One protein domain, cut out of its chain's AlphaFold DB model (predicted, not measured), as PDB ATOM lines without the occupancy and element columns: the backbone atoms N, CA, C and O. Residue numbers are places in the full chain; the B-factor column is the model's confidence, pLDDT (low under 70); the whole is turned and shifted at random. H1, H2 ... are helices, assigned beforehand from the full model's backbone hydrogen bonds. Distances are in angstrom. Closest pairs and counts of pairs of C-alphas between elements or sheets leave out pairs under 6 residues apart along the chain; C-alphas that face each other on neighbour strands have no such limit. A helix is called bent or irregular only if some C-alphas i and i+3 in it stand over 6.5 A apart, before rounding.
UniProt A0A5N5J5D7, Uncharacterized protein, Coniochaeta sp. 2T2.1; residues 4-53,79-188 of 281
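Overview. This is residues 4 to 53 and 79 to 188 of the 281 residues of an uncharacterized protein of Coniochaeta sp. 2T2.1 (UniProt A0A5N5J5D7). Two long helices cross in the middle, H2 and the arm H7a of the nearly straight helix H7, with H1 crossing H7a on the side away from H4. The long helix H4 makes an open V with H2, the two meeting near their last residues, where H6 and the small H5 pack at that end; at the open end of the V, H3 packs on H7b, and residues 94 to 101 stick out. You will find 160 printed residues with seven named helices, H1 to H7 in order along the chain, and no named strand: the class is all helix. The whole is only just loose, close to compact, with a radius of gyration of the C-alphas of 18.3 A and spans of 53 by 39 by 25 A.

Arrangement. Start at H7, residues 156 to 188, assigned by its hydrogen bonds as one helix but bent, with C-alphas 172 and 175 6.7 A apart. Its arms, H7a of residues 156 to 172 and H7b of residues 175 to 188, stand at a shallow tilt of 26 degrees. H7 and H2, residues 22 to 50, are the hubs, each touching four other helices. Look at Val 39 and Cys 161, whose C-alphas, 6.0 A apart, are the closest of H2 and H7a; these touch at a steep tilt of 44 degrees, opposite ways. H6, residues 143 to 154, forms a helical hairpin with H7a, at a shallow tilt of 34 degrees, only just short of steep; their closest C-alphas, Tyr 151 and Gly 158, are 4.5 A apart. H6 also touches H2, closest at the C-alphas of Val 150 and Ala 47, 6.6 A. Next comes H5, residues 132 to 137, which touches H6 at Gly 137 and Leu 146, their closest C-alphas at 4.6 A. H4, residues 99 to 127, touches H2 with residues 120 to 127 alone, closest at the C-alphas of Ser 127 and His 50, 6.0 A; the tilt of 36 degrees is only just steep, and they run the same way. H4 and H7a are apart. H1, residues 4 to 19, touches H7a at a steep tilt of 53 degrees, with the C-alphas of Ile 14 and Ala 170 closest at 6.0 A. H1 and H2 only just touch, with 3 pairs of C-alphas within 8 A, and only at the corner by their link. H3, residues 79 to 86, touches H7b, closest at the C-alphas of Asn 85 and Ser 179, 5.9 A. Of seven touching pairs, the corner pair left out, 1 is at a shallow tilt: the packing is mostly crossed. In H1, H4 and H5 every O i to N i+4 pair is within hydrogen-bond range; the counts are 19 of 25 in H2, 2 of 4 in H3, 6 of 8 in H6, 10 of 13 in H7a and 8 of 10 in H7b.

Along the chain. Find C-alpha 156 at (204.199, 199.540, 109.466); from there H7a runs 25.6 A, and H7b, 20.5 A long, ends at C-alpha 188, (205.103, 150.939, 117.079). H2 is 41.4 A long, with a kink of 30 degrees near residue 44. H4 spans 42.2 A from C-alpha 99 at (211.908, 167.597, 142.697). H1 is 22.5 A long.

Size, cuts and confidence. The C-alphas farthest apart, of Ser 96 and Pro 132, lie 55.7 A from each other. Residues 54 to 78 are cut out, leaving 26.9 A between C-alphas 53 and 79. The link H3 to H4 is long, with 12 residues. The mean pLDDT of the printed part is 84.9; residues 183 to 188 are under 70.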
ATOM      1  N   ILE A   4     192.246 179.991 105.346       81.56
ATOM      2  CA  ILE A   4     192.759 178.705 104.855       81.56
ATOM      3  C   ILE A   4     194.257 178.787 104.538       81.56
ATOM      4  O   ILE A   4     195.020 177.904 104.919       81.56
ATOM      5  N   VAL A   5     194.699 179.862 103.879       83.06
ATOM      6  CA  VAL A   5     196.114 180.040 103.513       83.06
ATOM      7  C   VAL A   5     196.969 180.198 104.768       83.06
ATOM      8  O   VAL A   5     198.034 179.595 104.855       83.06
ATOM      9  N   GLY A   6     196.480 180.944 105.764       79.75
ATOM     10  CA  GLY A   6     197.157 181.081 107.056       79.75
ATOM     11  C   GLY A   6     197.335 179.738 107.765       79.75
ATOM     12  O   GLY A   6     198.434 179.434 108.222       79.75
ATOM     13  N   ILE A   7     196.289 178.902 107.787       82.94
ATOM     14  CA  ILE A   7     196.343 177.554 108.378       82.94
ATOM     15  C   ILE A   7     197.375 176.680 107.660       82.94
ATOM     16  O   ILE A   7     198.177 176.023 108.320       82.94
ATOM     17  N   VAL A   8     197.394 176.686 106.323       87.06
ATOM     18  CA  VAL A   8     198.350 175.882 105.542       87.06
ATOM     19  C   VAL A   8     199.789 176.332 105.799       87.06
ATOM     20  O   VAL A   8     200.647 175.495 106.063       87.06
ATOM     21  N   VAL A   9     200.055 177.642 105.779       86.31
ATOM     22  CA  VAL A   9     201.399 178.184 106.042       86.31
ATOM     23  C   VAL A   9     201.865 177.820 107.451       86.31
ATOM     24  O   VAL A   9     202.973 177.309 107.611       86.31
ATOM     25  N   MET A  10     201.013 178.011 108.463       85.25
ATOM     26  CA  MET A  10     201.347 177.644 109.842       85.25
ATOM     27  C   MET A  10     201.555 176.136 110.000       85.25
ATOM     28  O   MET A  10     202.516 175.721 110.640       85.25
ATOM     29  N   GLY A  11     200.715 175.311 109.371       85.94
ATOM     30  CA  GLY A  11     200.846 173.854 109.403       85.94
ATOM     31  C   GLY A  11     202.172 173.368 108.815       85.94
ATOM     32  O   GLY A  11     202.834 172.524 109.416       85.94
ATOM     33  N   VAL A  12     202.605 173.944 107.687       87.62
ATOM     34  CA  VAL A  12     203.907 173.627 107.079       87.62
ATOM     35  C   VAL A  12     205.062 174.078 107.977       87.62
ATOM     36  O   VAL A  12     205.998 173.308 108.177       87.62
ATOM     37  N   LEU A  13     204.995 175.282 108.556       85.44
ATOM     38  CA  LEU A  13     206.034 175.788 109.463       85.44
ATOM     39  C   LEU A  13     206.195 174.901 110.704       85.44
ATOM     40  O   LEU A  13     207.314 174.504 111.029       85.44
ATOM     41  N   ILE A  14     205.084 174.553 111.359       86.00
ATOM     42  CA  ILE A  14     205.081 173.664 112.529       86.00
ATOM     43  C   ILE A  14     205.662 172.303 112.142       86.00
ATOM     44  O   ILE A  14     206.558 171.806 112.821       86.00
ATOM     45  N   TRP A  15     205.213 171.728 111.021       84.62
ATOM     46  CA  TRP A  15     205.693 170.430 110.548       84.62
ATOM     47  C   TRP A  15     207.211 170.411 110.318       84.62
ATOM     48  O   TRP A  15     207.887 169.502 110.801       84.62
ATOM     49  N   VAL A  16     207.765 171.432 109.655       84.31
ATOM     50  CA  VAL A  16     209.213 171.540 109.402       84.31
ATOM     51  C   VAL A  16     210.010 171.562 110.709       84.31
ATOM     52  O   VAL A  16     211.019 170.863 110.824       84.31
ATOM     53  N   VAL A  17     209.555 172.320 111.710       80.88
ATOM     54  CA  VAL A  17     210.253 172.424 113.002       80.88
ATOM     55  C   VAL A  17     210.110 171.137 113.821       80.88
ATOM     56  O   VAL A  17     211.090 170.670 114.402       80.88
ATOM     57  N   SER A  18     208.929 170.514 113.829       79.25
ATOM     58  CA  SER A  18     208.683 169.267 114.565       79.25
ATOM     59  C   SER A  18     209.490 168.080 114.019       79.25
ATOM     60  O   SER A  18     209.933 167.237 114.801       79.25
ATOM     61  N   VAL A  19     209.746 168.014 112.706       81.06
ATOM     62  CA  VAL A  19     210.556 166.941 112.089       81.06
ATOM     63  C   VAL A  19     212.042 167.042 112.455       81.06
ATOM     64  O   VAL A  19     212.725 166.019 112.515       81.06
ATOM     65  N   ALA A  20     212.552 168.239 112.763       77.00
ATOM     66  CA  ALA A  20     213.961 168.442 113.111       77.00
ATOM     67  C   ALA A  20     214.376 167.727 114.418       77.00
ATOM     68  O   ALA A  20     215.558 167.454 114.627       77.00
ATOM     69  N   GLY A  21     213.418 167.359 115.276       75.06
ATOM     70  CA  GLY A  21     213.641 166.581 116.497       75.06
ATOM     71  C   GLY A  21     213.875 167.423 117.759       75.06
ATOM     72  O   GLY A  21     214.133 168.626 117.711       75.06
ATOM     73  N   ILE A  22     213.810 166.765 118.925       77.75
ATOM     74  CA  ILE A  22     213.696 167.415 120.249       77.75
ATOM     75  C   ILE A  22     214.832 168.394 120.588       77.75
ATOM     76  O   ILE A  22     214.606 169.391 121.268       77.75
ATOM     77  N   LYS A  23     216.053 168.154 120.087       78.56
ATOM     78  CA  LYS A  23     217.210 169.031 120.337       78.56
ATOM     79  C   LYS A  23     217.034 170.409 119.699       78.56
ATOM     80  O   LYS A  23     217.340 171.416 120.333       78.56
ATOM     81  N   TYR A  24     216.535 170.450 118.465       80.25
ATOM     82  CA  TYR A  24     216.307 171.699 117.740       80.25
ATOM     83  C   TYR A  24     215.074 172.424 118.264       80.25
ATOM     84  O   TYR A  24     215.118 173.639 118.416       80.25
ATOM     85  N   VAL A  25     214.027 171.679 118.628       82.31
ATOM     86  CA  VAL A  25     212.848 172.238 119.304       82.31
ATOM     87  C   VAL A  25     213.257 172.920 120.610       82.31
ATOM     88  O   VAL A  25     212.920 174.076 120.823       82.31
ATOM     89  N   HIS A  26     214.067 172.267 121.449       83.19
ATOM     90  CA  HIS A  26     214.522 172.862 122.708       83.19
ATOM     91  C   HIS A  26     215.369 174.128 122.492       83.19
ATOM     92  O   HIS A  26     215.256 175.090 123.249       83.19
ATOM     93  N   TYR A  27     216.209 174.147 121.452       84.06
ATOM     94  CA  TYR A  27     216.971 175.342 121.090       84.06
ATOM     95  C   TYR A  27     216.052 176.471 120.610       84.06
ATOM     96  O   TYR A  27     216.188 177.599 121.070       84.06
ATOM     97  N   PHE A  28     215.097 176.171 119.729       84.69
ATOM     98  CA  PHE A  28     214.116 177.132 119.231       84.69
ATOM     99  C   PHE A  28     213.287 177.736 120.373       84.69
ATOM    100  O   PHE A  28     213.282 178.955 120.531       84.69
ATOM    101  N   GLU A  29     212.676 176.905 121.220       83.12
ATOM    102  CA  GLU A  29     211.833 177.345 122.344       83.12
ATOM    103  C   GLU A  29     212.598 178.225 123.341       83.12
ATOM    104  O   GLU A  29     212.073 179.220 123.848       83.12
ATOM    105  N   LYS A  30     213.885 177.924 123.566       85.25
ATOM    106  CA  LYS A  30     214.752 178.719 124.444       85.25
ATOM    107  C   LYS A  30     214.898 180.175 123.987       85.25
ATOM    108  O   LYS A  30     215.119 181.035 124.834       85.25
ATOM    109  N   TYR A  31     214.804 180.471 122.692       85.00
ATOM    110  CA  TYR A  31     214.947 181.840 122.174       85.00
ATOM    111  C   TYR A  31     213.628 182.446 121.690       85.00
ATOM    112  O   TYR A  31     213.453 183.664 121.762       85.00
ATOM    113  N   ALA A  32     212.683 181.617 121.241       85.50
ATOM    114  CA  ALA A  32     211.395 182.057 120.723       85.50
ATOM    115  C   ALA A  32     210.615 182.877 121.762       85.50
ATOM    116  O   ALA A  32     210.077 183.934 121.421       85.50
ATOM    117  N   PHE A  33     210.635 182.464 123.038       86.00
ATOM    118  CA  PHE A  33     209.893 183.150 124.102       86.00
ATOM    119  C   PHE A  33     210.294 184.626 124.248       86.00
ATOM    120  O   PHE A  33     209.433 185.484 124.430       86.00
ATOM    121  N   PHE A  34     211.589 184.944 124.132       88.31
ATOM    122  CA  PHE A  34     212.091 186.301 124.356       88.31
ATOM    123  C   PHE A  34     211.512 187.274 123.328       88.31
ATOM    124  O   PHE A  34     211.019 188.346 123.674       88.31
ATOM    125  N   SER A  35     211.499 186.856 122.063       87.25
ATOM    126  CA  SER A  35     210.955 187.661 120.973       87.25
ATOM    127  C   SER A  35     209.450 187.928 121.127       87.25
ATOM    128  O   SER A  35     208.990 189.037 120.857       87.25
ATOM    129  N   GLN A  36     208.694 186.948 121.632       89.12
ATOM    130  CA  GLN A  36     207.259 187.085 121.895       89.12
ATOM    131  C   GLN A  36     206.984 188.039 123.059       89.12
ATOM    132  O   GLN A  36     206.124 188.913 122.964       89.12
ATOM    133  N   VAL A  37     207.775 187.938 124.130       90.00
ATOM    134  CA  VAL A  37     207.684 188.837 125.286       90.00
ATOM    135  C   VAL A  37     207.935 190.294 124.880       90.00
ATOM    136  O   VAL A  37     207.193 191.178 125.307       90.00
ATOM    137  N   CYS A  38     208.910 190.568 124.007       91.62
ATOM    138  CA  CYS A  38     209.151 191.925 123.501       91.62
ATOM    139  C   CYS A  38     207.924 192.511 122.784       91.62
ATOM    140  O   CYS A  38     207.548 193.653 123.042       91.62
ATOM    141  N   VAL A  39     207.278 191.732 121.914       92.88
ATOM    142  CA  VAL A  39     206.093 192.180 121.161       92.88
ATOM    143  C   VAL A  39     204.876 192.366 122.074       92.88
ATOM    144  O   VAL A  39     204.106 193.312 121.881       92.88
ATOM    145  N   LEU A  40     204.742 191.547 123.122       91.69
ATOM    146  CA  LEU A  40     203.731 191.732 124.168       91.69
ATOM    147  C   LEU A  40     203.954 193.020 124.973       91.69
ATOM    148  O   LEU A  40     202.990 193.721 125.262       91.69
ATOM    149  N   PHE A  41     205.196 193.396 125.289       92.94
ATOM    150  CA  PHE A  41     205.458 194.684 125.946       92.94
ATOM    151  C   PHE A  41     205.088 195.880 125.065       92.94
ATOM    152  O   PHE A  41     204.537 196.859 125.569       92.94
ATOM    153  N   VAL A  42     205.324 195.787 123.752       93.88
ATOM    154  CA  VAL A  42     204.836 196.795 122.798       93.88
ATOM    155  C   VAL A  42     203.306 196.845 122.819       93.88
ATOM    156  O   VAL A  42     202.747 197.935 122.880       93.88
ATOM    157  N   LEU A  43     202.626 195.690 122.841       92.44
ATOM    158  CA  LEU A  43     201.161 195.633 122.942       92.44
ATOM    159  C   LEU A  43     200.659 196.357 124.191       92.44
ATOM    160  O   LEU A  43     199.755 197.183 124.100       92.44
ATOM    161  N   ILE A  44     201.270 196.074 125.347       91.88
ATOM    162  CA  ILE A  44     200.925 196.714 126.622       91.88
ATOM    163  C   ILE A  44     201.114 198.227 126.518       91.88
ATOM    164  O   ILE A  44     200.224 198.964 126.924       91.88
ATOM    165  N   GLY A  45     202.228 198.702 125.954       90.62
ATOM    166  CA  GLY A  45     202.497 200.138 125.829       90.62
ATOM    167  C   GLY A  45     201.427 200.897 125.038       90.62
ATOM    168  O   GLY A  45     201.149 202.055 125.334       90.62
ATOM    169  N   VAL A  46     200.799 200.234 124.069       90.62
ATOM    170  CA  VAL A  46     199.785 200.828 123.187       90.62
ATOM    171  C   VAL A  46     198.383 200.660 123.759       90.62
ATOM    172  O   VAL A  46     197.563 201.568 123.669       90.62
ATOM    173  N   ALA A  47     198.109 199.513 124.379       89.19
ATOM    174  CA  ALA A  47     196.792 199.183 124.904       89.19
ATOM    175  C   ALA A  47     196.531 199.777 126.300       89.19
ATOM    176  O   ALA A  47     195.393 200.135 126.598       89.19
ATOM    177  N   ALA A  48     197.563 199.930 127.140       87.69
ATOM    178  CA  ALA A  48     197.425 200.349 128.537       87.69
ATOM    179  C   ALA A  48     196.657 201.669 128.749       87.69
ATOM    180  O   ALA A  48     195.833 201.705 129.665       87.69
ATOM    181  N   PRO A  49     196.832 202.729 127.931       87.31
ATOM    182  CA  PRO A  49     196.064 203.970 128.088       87.31
ATOM    183  C   PRO A  49     194.554 203.805 127.871       87.31
ATOM    184  O   PRO A  49     193.775 204.642 128.317       87.31
ATOM    185  N   HIS A  50     194.134 202.742 127.182       85.44
ATOM    186  CA  HIS A  50     192.731 202.470 126.875       85.44
ATOM    187  C   HIS A  50     192.063 201.528 127.887       85.44
ATOM    188  O   HIS A  50     190.868 201.251 127.754       85.44
ATOM    189  N   PHE A  51     192.804 201.000 128.868       85.62
ATOM    190  CA  PHE A  51     192.272 200.076 129.870       85.62
ATOM    191  C   PHE A  51     191.458 200.831 130.925       85.62
ATOM    192  O   PHE A  51     192.007 201.523 131.781       85.62
ATOM    193  N   ASP A  52     190.136 200.670 130.884       80.75
ATOM    194  CA  ASP A  52     189.239 201.221 131.901       80.75
ATOM    195  C   ASP A  52     189.121 200.256 133.092       80.75
ATOM    196  O   ASP A  52     188.484 199.208 133.012       80.75
ATOM    197  N   MET A  53     189.737 200.609 134.220       77.88
ATOM    198  CA  MET A  53     189.685 199.805 135.450       77.88
ATOM    199  C   MET A  53     188.420 200.056 136.287       77.88
ATOM    200  O   MET A  53     188.198 199.364 137.281       77.88
ATOM    201  N   PRO A  79     196.443 174.957 131.524       83.88
ATOM    202  CA  PRO A  79     197.475 174.233 132.274       83.88
ATOM    203  C   PRO A  79     197.180 172.733 132.423       83.88
ATOM    204  O   PRO A  79     198.101 171.916 132.385       83.88
ATOM    205  N   LEU A  80     195.903 172.357 132.565       83.31
ATOM    206  CA  LEU A  80     195.490 170.953 132.649       83.31
ATOM    207  C   LEU A  80     195.764 170.191 131.346       83.31
ATOM    208  O   LEU A  80     196.179 169.036 131.403       83.31
ATOM    209  N   GLY A  81     195.600 170.839 130.189       81.50
ATOM    210  CA  GLY A  81     195.951 170.267 128.887       81.50
ATOM    211  C   GLY A  81     197.455 170.040 128.705       81.50
ATOM    212  O   GLY A  81     197.858 169.085 128.044       81.50
ATOM    213  N   TRP A  82     198.295 170.866 129.334       83.12
ATOM    214  CA  TRP A  82     199.752 170.716 129.284       83.12
ATOM    215  C   TRP A  82     200.293 169.644 130.231       83.12
ATOM    216  O   TRP A  82     201.310 169.031 129.915       83.12
ATOM    217  N   ALA A  83     199.620 169.375 131.353       82.44
ATOM    218  CA  ALA A  83     200.055 168.396 132.351       82.44
ATOM    219  C   ALA A  83     200.476 167.020 131.777       82.44
ATOM    220  O   ALA A  83     201.567 166.560 132.132       82.44
ATOM    221  N   PRO A  84     199.705 166.364 130.881       75.19
ATOM    222  CA  PRO A  84     200.142 165.113 130.267       75.19
ATOM    223  C   PRO A  84     201.323 165.298 129.311       75.19
ATOM    224  O   PRO A  84     202.149 164.402 129.222       75.19
ATOM    225  N   ASN A  85     201.470 166.437 128.635       77.31
ATOM    226  CA  ASN A  85     202.578 166.641 127.696       77.31
ATOM    227  C   ASN A  85     203.917 166.807 128.427       77.31
ATOM    228  O   ASN A  85     204.950 166.365 127.934       77.31
ATOM    229  N   VAL A  86     203.917 167.390 129.636       78.88
ATOM    230  CA  VAL A  86     205.143 167.593 130.437       78.88
ATOM    231  C   VAL A  86     205.846 166.261 130.747       78.88
ATOM    232  O   VAL A  86     207.075 166.225 130.858       78.88
ATOM    233  N   GLN A  87     205.101 165.150 130.821       74.88
ATOM    234  CA  GLN A  87     205.668 163.832 131.122       74.88
ATOM    235  C   GLN A  87     206.688 163.356 130.078       74.88
ATOM    236  O   GLN A  87     207.646 162.670 130.435       74.88
ATOM    237  N   ASP A  88     206.538 163.790 128.826       79.25
ATOM    238  CA  ASP A  88     207.420 163.400 127.723       79.25
ATOM    239  C   ASP A  88     208.791 164.088 127.799       79.25
ATOM    240  O   ASP A  88     209.765 163.618 127.210       79.25
ATOM    241  N   TYR A  89     208.889 165.186 128.556       78.00
ATOM    242  CA  TYR A  89     210.106 165.988 128.673       78.00
ATOM    243  C   TYR A  89     210.939 165.632 129.915       78.00
ATOM    244  O   TYR A  89     212.157 165.819 129.910       78.00
ATOM    245  N   PHE A  90     210.333 165.054 130.961       77.38
ATOM    246  CA  PHE A  90     211.056 164.647 132.175       77.38
ATOM    247  C   PHE A  90     212.206 163.643 131.962       77.38
ATOM    248  O   PHE A  90     213.213 163.787 132.658       77.38
ATOM    249  N   PRO A  91     212.143 162.673 131.023       75.62
ATOM    250  CA  PRO A  91     213.250 161.745 130.773       75.62
ATOM    251  C   PRO A  91     214.551 162.418 130.320       75.62
ATOM    252  O   PRO A  91     215.620 161.825 130.449       75.62
ATOM    253  N   TYR A  92     214.479 163.649 129.805       76.75
ATOM    254  CA  TYR A  92     215.653 164.413 129.380       76.75
ATOM    255  C   TYR A  92     216.352 165.144 130.538       76.75
ATOM    256  O   TYR A  92     217.439 165.692 130.343       76.75
ATOM    257  N   HIS A  93     215.771 165.150 131.741       79.25
ATOM    258  CA  HIS A  93     216.403 165.725 132.925       79.25
ATOM    259  C   HIS A  93     217.337 164.715 133.614       79.25
ATOM    260  O   HIS A  93     217.022 163.526 133.699       79.25
ATOM    261  N   PRO A  94     218.478 165.163 134.168       80.56
ATOM    262  CA  PRO A  94     219.360 164.288 134.926       80.56
ATOM    263  C   PRO A  94     218.678 163.805 136.214       80.56
ATOM    264  O   PRO A  94     217.934 164.544 136.863       80.56
ATOM    265  N   ILE A  95     218.981 162.567 136.617       77.94
ATOM    266  CA  ILE A  95     218.382 161.872 137.777       77.94
ATOM    267  C   ILE A  95     218.617 162.626 139.104       77.94
ATOM    268  O   ILE A  95     217.844 162.482 140.046       77.94
ATOM    269  N   SER A  96     219.652 163.468 139.178       83.44
ATOM    270  CA  SER A  96     219.994 164.282 140.353       83.44
ATOM    271  C   SER A  96     219.131 165.544 140.530       83.44
ATOM    272  O   SER A  96     219.351 166.305 141.473       83.44
ATOM    273  N   THR A  97     218.168 165.803 139.639       82.81
ATOM    274  CA  THR A  97     217.369 167.038 139.649       82.81
ATOM    275  C   THR A  97     216.474 167.128 140.893       82.81
ATOM    276  O   THR A  97     215.716 166.212 141.206       82.81
ATOM    277  N   ASN A  98     216.510 168.265 141.597       88.00
ATOM    278  CA  ASN A  98     215.674 168.505 142.776       88.00
ATOM    279  C   ASN A  98     214.181 168.585 142.400       88.00
ATOM    280  O   ASN A  98     213.761 169.518 141.715       88.00
ATOM    281  N   ARG A  99     213.366 167.657 142.921       84.69
ATOM    282  CA  ARG A  99     211.908 167.597 142.697       84.69
ATOM    283  C   ARG A  99     211.166 168.881 143.074       84.69
ATOM    284  O   ARG A  99     210.295 169.312 142.329       84.69
ATOM    285  N   TRP A 100     211.525 169.503 144.196       87.06
ATOM    286  CA  TRP A 100     210.854 170.712 144.682       87.06
ATOM    287  C   TRP A 100     211.277 171.945 143.895       87.06
ATOM    288  O   TRP A 100     210.446 172.796 143.605       87.06
ATOM    289  N   GLY A 101     212.548 172.000 143.490       88.44
ATOM    290  CA  GLY A 101     213.038 173.031 142.579       88.44
ATOM    291  C   GLY A 101     212.349 172.943 141.220       88.44
ATOM    292  O   GLY A 101     211.860 173.946 140.717       88.44
ATOM    293  N   ASN A 102     212.232 171.735 140.663       87.00
ATOM    294  CA  ASN A 102     211.549 171.513 139.392       87.00
ATOM    295  C   ASN A 102     210.062 171.892 139.462       87.00
ATOM    296  O   ASN A 102     209.569 172.637 138.622       87.00
ATOM    297  N   TRP A 103     209.367 171.455 140.518       88.06
ATOM    298  CA  TRP A 103     207.978 171.840 140.771       88.06
ATOM    299  C   TRP A 103     207.807 173.360 140.895       88.06
ATOM    300  O   TRP A 103     206.927 173.925 140.251       88.06
ATOM    301  N   ALA A 104     208.669 174.035 141.664       92.25
ATOM    302  CA  ALA A 104     208.597 175.481 141.850       92.25
ATOM    303  C   ALA A 104     208.868 176.247 140.545       92.25
ATOM    304  O   ALA A 104     208.162 177.206 140.253       92.25
ATOM    305  N   MET A 105     209.843 175.813 139.736       89.25
ATOM    306  CA  MET A 105     210.129 176.429 138.435       89.25
ATOM    307  C   MET A 105     208.948 176.302 137.469       89.25
ATOM    308  O   MET A 105     208.582 177.284 136.829       89.25
ATOM    309  N   ILE A 106     208.330 175.119 137.394       88.56
ATOM    310  CA  ILE A 106     207.149 174.891 136.551       88.56
ATOM    311  C   ILE A 106     205.989 175.761 137.045       88.56
ATOM    312  O   ILE A 106     205.396 176.486 136.252       88.56
ATOM    313  N   LEU A 107     205.700 175.749 138.351       89.75
ATOM    314  CA  LEU A 107     204.604 176.526 138.929       89.75
ATOM    315  C   LEU A 107     204.785 178.030 138.692       89.75
ATOM    316  O   LEU A 107     203.866 178.682 138.204       89.75
ATOM    317  N   LEU A 108     205.957 178.577 139.019       92.25
ATOM    318  CA  LEU A 108     206.236 180.008 138.885       92.25
ATOM    319  C   LEU A 108     206.303 180.438 137.418       92.25
ATOM    320  O   LEU A 108     205.775 181.494 137.081       92.25
ATOM    321  N   GLY A 109     206.899 179.622 136.545       88.88
ATOM    322  CA  GLY A 109     206.979 179.900 135.111       88.88
ATOM    323  C   GLY A 109     205.601 179.937 134.451       88.88
ATOM    324  O   GLY A 109     205.254 180.929 133.808       88.88
ATOM    325  N   PHE A 110     204.781 178.902 134.671       86.56
ATOM    326  CA  PHE A 110     203.412 178.871 134.151       86.56
ATOM    327  C   PHE A 110     202.551 179.975 134.762       86.56
ATOM    328  O   PHE A 110     201.844 180.654 134.021       86.56
ATOM    329  N   ALA A 111     202.622 180.201 136.079       89.94
ATOM    330  CA  ALA A 111     201.835 181.242 136.732       89.94
ATOM    331  C   ALA A 111     202.196 182.635 136.203       89.94
ATOM    332  O   ALA A 111     201.304 183.369 135.792       89.94
ATOM    333  N   ALA A 112     203.484 182.988 136.147       90.25
ATOM    334  CA  ALA A 112     203.918 184.297 135.665       90.25
ATOM    335  C   ALA A 112     203.512 184.529 134.202       90.25
ATOM    336  O   ALA A 112     202.926 185.567 133.881       90.25
ATOM    337  N   SER A 113     203.750 183.542 133.331       87.75
ATOM    338  CA  SER A 113     203.376 183.640 131.918       87.75
ATOM    339  C   SER A 113     201.862 183.765 131.750       87.75
ATOM    340  O   SER A 113     201.396 184.676 131.069       87.75
ATOM    341  N   LYS A 114     201.076 182.899 132.403       86.25
ATOM    342  CA  LYS A 114     199.613 182.889 132.267       86.25
ATOM    343  C   LYS A 114     198.982 184.156 132.822       86.25
ATOM    344  O   LYS A 114     198.189 184.777 132.129       86.25
ATOM    345  N   ILE A 115     199.376 184.573 134.024       89.94
ATOM    346  CA  ILE A 115     198.858 185.789 134.656       89.94
ATOM    347  C   ILE A 115     199.116 187.007 133.760       89.94
ATOM    348  O   ILE A 115     198.213 187.814 133.555       89.94
ATOM    349  N   SER A 116     200.319 187.121 133.186       88.38
ATOM    350  CA  SER A 116     200.674 188.271 132.347       88.38
ATOM    351  C   SER A 116     199.795 188.402 131.098       88.38
ATOM    352  O   SER A 116     199.277 189.484 130.834       88.38
ATOM    353  N   VAL A 117     199.568 187.310 130.361       88.94
ATOM    354  CA  VAL A 117     198.772 187.325 129.124       88.94
ATOM    355  C   VAL A 117     197.281 187.490 129.424       88.94
ATOM    356  O   VAL A 117     196.589 188.219 128.715       88.94
ATOM    357  N   GLU A 118     196.793 186.883 130.507       89.12
ATOM    358  CA  GLU A 118     195.382 186.957 130.891       89.12
ATOM    359  C   GLU A 118     194.964 188.389 131.250       89.12
ATOM    360  O   GLU A 118     193.924 188.868 130.804       89.12
ATOM    361  N   PHE A 119     195.801 189.121 131.994       88.56
ATOM    362  CA  PHE A 119     195.518 190.522 132.317       88.56
ATOM    363  C   PHE A 119     195.465 191.419 131.077       88.56
ATOM    364  O   PHE A 119     194.630 192.323 131.022       88.56
ATOM    365  N   ILE A 120     196.301 191.154 130.068       90.88
ATOM    366  CA  ILE A 120     196.235 191.863 128.782       90.88
ATOM    367  C   ILE A 120     194.910 191.549 128.081       90.88
ATOM    368  O   ILE A 120     194.242 192.465 127.606       90.88
ATOM    369  N   GLY A 121     194.502 190.277 128.052       89.62
ATOM    370  CA  GLY A 121     193.225 189.848 127.476       89.62
ATOM    371  C   GLY A 121     192.016 190.498 128.155       89.62
ATOM    372  O   GLY A 121     191.139 191.023 127.467       89.62
ATOM    373  N   ILE A 122     192.003 190.544 129.493       88.12
ATOM    374  CA  ILE A 122     190.972 191.250 130.272       88.12
ATOM    375  C   ILE A 122     190.951 192.737 129.906       88.12
ATOM    376  O   ILE A 122     189.882 193.277 129.621       88.12
ATOM    377  N   GLY A 123     192.118 193.393 129.884       88.75
ATOM    378  CA  GLY A 123     192.235 194.810 129.539       88.75
ATOM    379  C   GLY A 123     191.665 195.108 128.153       88.75
ATOM    380  O   GLY A 123     190.790 195.961 128.016       88.75
ATOM    381  N   LEU A 124     192.076 194.334 127.144       90.25
ATOM    382  CA  LEU A 124     191.554 194.445 125.781       90.25
ATOM    383  C   LEU A 124     190.039 194.225 125.730       90.25
ATOM    384  O   LEU A 124     189.339 194.997 125.079       90.25
ATOM    385  N   GLY A 125     189.530 193.218 126.447       87.06
ATOM    386  CA  GLY A 125     188.104 192.902 126.512       87.06
ATOM    387  C   GLY A 125     187.255 194.029 127.104       87.06
ATOM    388  O   GLY A 125     186.180 194.326 126.579       87.06
ATOM    389  N   VAL A 126     187.738 194.699 128.156       87.19
ATOM    390  CA  VAL A 126     187.049 195.860 128.745       87.19
ATOM    391  C   VAL A 126     187.062 197.051 127.783       87.19
ATOM    392  O   VAL A 126     186.031 197.701 127.582       87.19
ATOM    393  N   SER A 127     188.191 197.293 127.115       85.25
ATOM    394  CA  SER A 127     188.351 198.403 126.172       85.25
ATOM    395  C   SER A 127     187.521 198.275 124.893       85.25
ATOM    396  O   SER A 127     187.296 199.286 124.226       85.25
ATOM    397  N   LEU A 128     187.000 197.087 124.557       87.12
ATOM    398  CA  LEU A 128     186.074 196.915 123.426       87.12
ATOM    399  C   LEU A 128     184.822 197.793 123.560       87.12
ATOM    400  O   LEU A 128     184.272 198.240 122.560       87.12
ATOM    401  N   ALA A 129     184.361 198.058 124.787       81.88
ATOM    402  CA  ALA A 129     183.185 198.898 125.007       81.88
ATOM    403  C   ALA A 129     183.457 200.391 124.759       81.88
ATOM    404  O   ALA A 129     182.529 201.122 124.417       81.88
ATOM    405  N   ALA A 130     184.703 200.834 124.943       83.94
ATOM    406  CA  ALA A 130     185.114 202.225 124.776       83.94
ATOM    407  C   ALA A 130     185.596 202.531 123.345       83.94
ATOM    408  O   ALA A 130     185.435 203.654 122.872       83.94
ATOM    409  N   ASN A 131     186.149 201.534 122.644       86.31
ATOM    410  CA  ASN A 131     186.765 201.697 121.327       86.31
ATOM    411  C   ASN A 131     185.969 200.959 120.231       86.31
ATOM    412  O   ASN A 131     186.142 199.748 120.056       86.31
ATOM    413  N   PRO A 132     185.148 201.661 119.421       88.25
ATOM    414  CA  PRO A 132     184.340 201.023 118.379       88.25
ATOM    415  C   PRO A 132     185.182 200.375 117.270       88.25
ATOM    416  O   PRO A 132     184.760 199.371 116.706       88.25
ATOM    417  N   ALA A 133     186.383 200.893 116.985       87.94
ATOM    418  CA  ALA A 133     187.311 200.275 116.033       87.94
ATOM    419  C   ALA A 133     187.771 198.885 116.502       87.94
ATOM    420  O   ALA A 133     187.759 197.926 115.735       87.94
ATOM    421  N   TRP A 134     188.090 198.745 117.792       90.12
ATOM    422  CA  TRP A 134     188.485 197.462 118.376       90.12
ATOM    423  C   TRP A 134     187.301 196.494 118.442       90.12
ATOM    424  O   TRP A 134     187.453 195.316 118.128       90.12
ATOM    425  N   ALA A 135     186.102 196.990 118.764       87.50
ATOM    426  CA  ALA A 135     184.879 196.193 118.701       87.50
ATOM    427  C   ALA A 135     184.580 195.686 117.279       87.50
ATOM    428  O   ALA A 135     184.176 194.536 117.115       87.50
ATOM    429  N   ALA A 136     184.811 196.516 116.257       89.00
ATOM    430  CA  ALA A 136     184.662 196.128 114.857       89.00
ATOM    431  C   ALA A 136     185.709 195.085 114.437       89.00
ATOM    432  O   ALA A 136     185.355 194.098 113.796       89.00
ATOM    433  N   GLY A 137     186.969 195.249 114.854       84.88
ATOM    434  CA  GLY A 137     188.023 194.256 114.631       84.88
ATOM    435  C   GLY A 137     187.735 192.916 115.315       84.88
ATOM    436  O   GLY A 137     188.013 191.860 114.756       84.88
ATOM    437  N   PHE A 138     187.105 192.942 116.492       88.56
ATOM    438  CA  PHE A 138     186.693 191.737 117.215       88.56
ATOM    439  C   PHE A 138     185.388 191.106 116.688       88.56
ATOM    440  O   PHE A 138     184.989 190.033 117.153       88.56
ATOM    441  N   ALA A 139     184.710 191.725 115.716       86.50
ATOM    442  CA  ALA A 139     183.470 191.190 115.165       86.50
ATOM    443  C   ALA A 139     183.663 189.742 114.673       86.50
ATOM    444  O   ALA A 139     184.625 189.414 113.980       86.50
ATOM    445  N   GLY A 140     182.747 188.853 115.069       81.06
ATOM    446  CA  GLY A 140     182.856 187.422 114.766       81.06
ATOM    447  C   GLY A 140     183.911 186.666 115.589       81.06
ATOM    448  O   GLY A 140     184.351 185.608 115.151       81.06
ATOM    449  N   ASN A 141     184.306 187.178 116.764       81.25
ATOM    450  CA  ASN A 141     185.311 186.590 117.667       81.25
ATOM    451  C   ASN A 141     186.721 186.494 117.053       81.25
ATOM    452  O   ASN A 141     187.495 185.587 117.370       81.25
ATOM    453  N   ASN A 142     187.075 187.424 116.161       85.38
ATOM    454  CA  ASN A 142     188.373 187.416 115.493       85.38
ATOM    455  C   ASN A 142     189.448 188.122 116.335       85.38
ATOM    456  O   ASN A 142     189.676 189.326 116.227       85.38
ATOM    457  N   VAL A 143     190.149 187.344 117.160       86.25
ATOM    458  CA  VAL A 143     191.233 187.853 118.019       86.25
ATOM    459  C   VAL A 143     192.396 188.429 117.200       86.25
ATOM    460  O   VAL A 143     192.986 189.431 117.591       86.25
ATOM    461  N   GLY A 144     192.714 187.842 116.041       86.56
ATOM    462  CA  GLY A 144     193.810 188.322 115.193       86.56
ATOM    463  C   GLY A 144     193.534 189.706 114.599       86.56
ATOM    464  O   GLY A 144     194.420 190.559 114.585       86.56
ATOM    465  N   ALA A 145     192.295 189.946 114.165       87.88
ATOM    466  CA  ALA A 145     191.863 191.256 113.684       87.88
ATOM    467  C   ALA A 145     191.790 192.290 114.820       87.88
ATOM    468  O   ALA A 145     192.196 193.430 114.620       87.88
ATOM    469  N   LEU A 146     191.385 191.893 116.030       91.19
ATOM    470  CA  LEU A 146     191.484 192.763 117.206       91.19
ATOM    471  C   LEU A 146     192.936 193.188 117.479       91.19
ATOM    472  O   LEU A 146     193.204 194.375 117.642       91.19
ATOM    473  N   LEU A 147     193.884 192.247 117.498       91.31
ATOM    474  CA  LEU A 147     195.299 192.564 117.725       91.31
ATOM    475  C   LEU A 147     195.861 193.485 116.635       91.31
ATOM    476  O   LEU A 147     196.631 194.389 116.945       91.31
ATOM    477  N   TYR A 148     195.460 193.290 115.377       91.62
ATOM    478  CA  TYR A 148     195.806 194.201 114.284       91.62
ATOM    479  C   TYR A 148     195.344 195.639 114.565       91.62
ATOM    480  O   TYR A 148     196.147 196.568 114.494       91.62
ATOM    481  N   GLU A 149     194.081 195.820 114.958       91.31
ATOM    482  CA  GLU A 149     193.524 197.144 115.264       91.31
ATOM    483  C   GLU A 149     194.201 197.810 116.470       91.31
ATOM    484  O   GLU A 149     194.402 199.024 116.480       91.31
ATOM    485  N   VAL A 150     194.614 197.030 117.473       92.25
ATOM    486  CA  VAL A 150     195.361 197.557 118.628       92.25
ATOM    487  C   VAL A 150     196.745 198.060 118.209       92.25
ATOM    488  O   VAL A 150     197.198 199.083 118.712       92.25
ATOM    489  N   TYR A 151     197.411 197.392 117.263       93.81
ATOM    490  CA  TYR A 151     198.726 197.800 116.751       93.81
ATOM    491  C   TYR A 151     198.678 198.874 115.653       93.81
ATOM    492  O   TYR A 151     199.720 199.446 115.320       93.81
ATOM    493  N   SER A 152     197.498 199.184 115.112       90.62
ATOM    494  CA  SER A 152     197.288 200.179 114.050       90.62
ATOM    495  C   SER A 152     197.994 201.536 114.281       90.62
ATOM    496  O   SER A 152     198.610 202.045 113.338       90.62
ATOM    497  N   PRO A 153     198.052 202.100 115.512       91.75
ATOM    498  CA  PRO A 153     198.750 203.368 115.771       91.75
ATOM    499  C   PRO A 153     200.257 203.367 115.453       91.75
ATOM    500  O   PRO A 153     200.851 204.430 115.299       91.75
ATOM    501  N   LEU A 154     200.891 202.193 115.343       90.75
ATOM    502  CA  LEU A 154     202.324 202.032 115.065       90.75
ATOM    503  C   LEU A 154     202.614 201.887 113.564       90.75
ATOM    504  O   LEU A 154     203.769 201.704 113.167       90.75
ATOM    505  N   GLY A 155     201.579 201.934 112.721       91.25
ATOM    506  CA  GLY A 155     201.698 201.823 111.271       91.25
ATOM    507  C   GLY A 155     202.415 200.541 110.840       91.25
ATOM    508  O   GLY A 155     202.059 199.436 111.245       91.25
ATOM    509  N   ALA A 156     203.464 200.680 110.023       91.69
ATOM    510  CA  ALA A 156     204.199 199.540 109.466       91.69
ATOM    511  C   ALA A 156     204.830 198.629 110.537       91.69
ATOM    512  O   ALA A 156     204.874 197.411 110.359       91.69
ATOM    513  N   PHE A 157     205.287 199.200 111.657       92.75
ATOM    514  CA  PHE A 157     205.833 198.414 112.763       92.75
ATOM    515  C   PHE A 157     204.738 197.620 113.485       92.75
ATOM    516  O   PHE A 157     204.952 196.465 113.846       92.75
ATOM    517  N   GLY A 158     203.538 198.193 113.606       89.81
ATOM    518  CA  GLY A 158     202.369 197.501 114.142       89.81
ATOM    519  C   GLY A 158     202.010 196.252 113.337       89.81
ATOM    520  O   GLY A 158     201.870 195.172 113.905       89.81
ATOM    521  N   ASN A 159     201.994 196.368 112.007       90.75
ATOM    522  CA  ASN A 159     201.744 195.234 111.109       90.75
ATOM    523  C   ASN A 159     202.767 194.103 111.301       90.75
ATOM    524  O   ASN A 159     202.402 192.926 111.310       90.75
ATOM    525  N   PHE A 160     204.046 194.453 111.478       92.38
ATOM    526  CA  PHE A 160     205.098 193.485 111.788       92.38
ATOM    527  C   PHE A 160     204.830 192.777 113.123       92.38
ATOM    528  O   PHE A 160     204.851 191.547 113.175       92.38
ATOM    529  N   CYS A 161     204.504 193.528 114.180       92.31
ATOM    530  CA  CYS A 161     204.167 192.975 115.492       92.31
ATOM    531  C   CYS A 161     202.952 192.033 115.447       92.31
ATOM    532  O   CYS A 161     203.008 190.954 116.037       92.31
ATOM    533  N   THR A 162     201.894 192.375 114.704       90.88
ATOM    534  CA  THR A 162     200.706 191.519 114.539       90.88
ATOM    535  C   THR A 162     201.036 190.182 113.872       90.88
ATOM    536  O   THR A 162     200.551 189.131 114.291       90.88
ATOM    537  N   VAL A 163     201.875 190.185 112.834       89.00
ATOM    538  CA  VAL A 163     202.304 188.932 112.192       89.00
ATOM    539  C   VAL A 163     203.189 188.127 113.141       89.00
ATOM    540  O   VAL A 163     203.046 186.908 113.244       89.00
ATOM    541  N   PHE A 164     204.075 188.805 113.870       90.19
ATOM    542  CA  PHE A 164     205.024 188.168 114.775       90.19
ATOM    543  C   PHE A 164     204.352 187.502 115.984       90.19
ATOM    544  O   PHE A 164     204.712 186.379 116.343       90.19
ATOM    545  N   ILE A 165     203.339 188.142 116.576       89.75
ATOM    546  CA  ILE A 165     202.547 187.539 117.656       89.75
ATOM    547  C   ILE A 165     201.712 186.357 117.137       89.75
ATOM    548  O   ILE A 165     201.594 185.335 117.808       89.75
ATOM    549  N   GLY A 166     201.220 186.436 115.892       86.81
ATOM    550  CA  GLY A 166     200.554 185.316 115.219       86.81
ATOM    551  C   GLY A 166     201.482 184.117 114.988       86.81
ATOM    552  O   GLY A 166     201.074 182.976 115.195       86.81
ATOM    553  N   LEU A 167     202.747 184.354 114.627       86.12
ATOM    554  CA  LEU A 167     203.784 183.315 114.538       86.12
ATOM    555  C   LEU A 167     204.099 182.679 115.901       86.12
ATOM    556  O   LEU A 167     204.476 181.510 115.948       86.12
ATOM    557  N   GLY A 168     203.893 183.401 117.006       85.50
ATOM    558  CA  GLY A 168     204.039 182.871 118.366       85.50
ATOM    559  C   GLY A 168     203.125 181.681 118.659       85.50
ATOM    560  O   GLY A 168     203.494 180.793 119.427       85.50
ATOM    561  N   ILE A 169     201.977 181.594 117.979       84.94
ATOM    562  CA  ILE A 169     201.061 180.451 118.079       84.94
ATOM    563  C   ILE A 169     201.757 179.158 117.624       84.94
ATOM    564  O   ILE A 169     201.536 178.102 118.214       84.94
ATOM    565  N   ALA A 170     202.650 179.228 116.632       83.44
ATOM    566  CA  ALA A 170     203.406 178.061 116.186       83.44
ATOM    567  C   ALA A 170     204.301 177.503 117.303       83.44
ATOM    568  O   ALA A 170     204.318 176.291 117.501       83.44
ATOM    569  N   ALA A 171     204.967 178.369 118.080       83.56
ATOM    570  CA  ALA A 171     205.775 177.951 119.232       83.56
ATOM    571  C   ALA A 171     204.934 177.223 120.294       83.56
ATOM    572  O   ALA A 171     205.357 176.224 120.858       83.56
ATOM    573  N   ASN A 172     203.683 177.637 120.509       84.81
ATOM    574  CA  ASN A 172     202.798 176.926 121.432       84.81
ATOM    575  C   ASN A 172     202.387 175.529 120.919       84.81
ATOM    576  O   ASN A 172     202.286 174.584 121.703       84.81
ATOM    577  N   ILE A 173     202.171 175.381 119.610       84.69
ATOM    578  CA  ILE A 173     201.661 174.134 119.016       84.69
ATOM    579  C   ILE A 173     202.769 173.083 118.827       84.69
ATOM    580  O   ILE A 173     202.481 171.881 118.873       84.69
ATOM    581  N   ILE A 174     204.028 173.495 118.638       84.56
ATOM    582  CA  ILE A 174     205.153 172.579 118.373       84.56
ATOM    583  C   ILE A 174     205.313 171.519 119.483       84.56
ATOM    584  O   ILE A 174     205.286 170.329 119.149       84.56
ATOM    585  N   PRO A 175     205.420 171.863 120.785       80.56
ATOM    586  CA  PRO A 175     205.609 170.857 121.830       80.56
ATOM    587  C   PRO A 175     204.393 169.932 121.983       80.56
ATOM    588  O   PRO A 175     204.557 168.725 122.166       80.56
ATOM    589  N   GLY A 176     203.176 170.472 121.849       80.25
ATOM    590  CA  GLY A 176     201.941 169.685 121.899       80.25
ATOM    591  C   GLY A 176     201.801 168.708 120.728       80.25
ATOM    592  O   GLY A 176     201.210 167.646 120.888       80.25
ATOM    593  N   SER A 177     202.389 169.022 119.572       80.94
ATOM    594  CA  SER A 177     202.390 168.145 118.391       80.94
ATOM    595  C   SER A 177     203.457 167.046 118.467       80.94
ATOM    596  O   SER A 177     203.278 165.967 117.903       80.94
ATOM    597  N   CYS A 178     204.557 167.289 119.189       79.38
ATOM    598  CA  CYS A 178     205.616 166.299 119.407       79.38
ATOM    599  C   CYS A 178     205.174 165.155 120.339       79.38
ATOM    600  O   CYS A 178     205.533 164.002 120.100       79.38
ATOM    601  N   SER A 179     204.360 165.445 121.359       80.75
ATOM    602  CA  SER A 179     203.883 164.458 122.342       80.75
ATOM    603  C   SER A 179     203.123 163.266 121.718       80.75
ATOM    604  O   SER A 179     203.530 162.118 121.925       80.75
ATOM    605  N   PRO A 180     202.100 163.467 120.857       76.25
ATOM    606  CA  PRO A 180     201.442 162.372 120.141       76.25
ATOM    607  C   PRO A 180     202.388 161.556 119.255       76.25
ATOM    608  O   PRO A 180     202.211 160.344 119.127       76.25
ATOM    609  N   ALA A 181     203.403 162.191 118.656       74.31
ATOM    610  CA  ALA A 181     204.389 161.494 117.835       74.31
ATOM    611  C   ALA A 181     205.243 160.531 118.678       74.31
ATOM    612  O   ALA A 181     205.483 159.400 118.252       74.31
ATOM    613  N   PHE A 182     205.640 160.929 119.892       71.12
ATOM    614  CA  PHE A 182     206.310 160.032 120.839       71.12
ATOM    615  C   PHE A 182     205.395 158.886 121.287       71.12
ATOM    616  O   PHE A 182     205.819 157.728 121.284       71.12
ATOM    617  N   GLY A 183     204.122 159.173 121.576       69.94
ATOM    618  CA  GLY A 183     203.124 158.146 121.893       69.94
ATOM    619  C   GLY A 183     202.953 157.111 120.773       69.94
ATOM    620  O   GLY A 183     202.946 155.905 121.024       69.94
ATOM    621  N   ALA A 184     202.897 157.560 119.516       69.44
ATOM    622  CA  ALA A 184     202.807 156.677 118.352       69.44
ATOM    623  C   ALA A 184     204.079 155.831 118.151       69.44
ATOM    624  O   ALA A 184     203.990 154.649 117.808       69.44
ATOM    625  N   GLN A 185     205.263 156.400 118.407       66.50
ATOM    626  CA  GLN A 185     206.531 155.662 118.351       66.50
ATOM    627  C   GLN A 185     206.580 154.544 119.395       66.50
ATOM    628  O   GLN A 185     206.945 153.416 119.050       66.50
ATOM    629  N   LEU A 186     206.144 154.820 120.628       63.31
ATOM    630  CA  LEU A 186     206.039 153.814 121.690       63.31
ATOM    631  C   LEU A 186     205.102 152.665 121.292       63.31
ATOM    632  O   LEU A 186     205.451 151.504 121.484       63.31
ATOM    633  N   LEU A 187     203.970 152.971 120.648       60.81
ATOM    634  CA  LEU A 187     203.019 151.960 120.172       60.81
ATOM    635  C   LEU A 187     203.587 151.081 119.038       60.81
ATOM    636  O   LEU A 187     203.210 149.916 118.899       60.81
ATOM    637  N   SER A 188     204.481 151.638 118.214       56.06
ATOM    638  CA  SER A 188     205.103 150.939 117.079       56.06
ATOM    639  C   SER A 188     206.278 150.033 117.473       56.06
ATOM    640  O   SER A 188     206.624 149.100 116.737       56.06
TER     641      SER A 188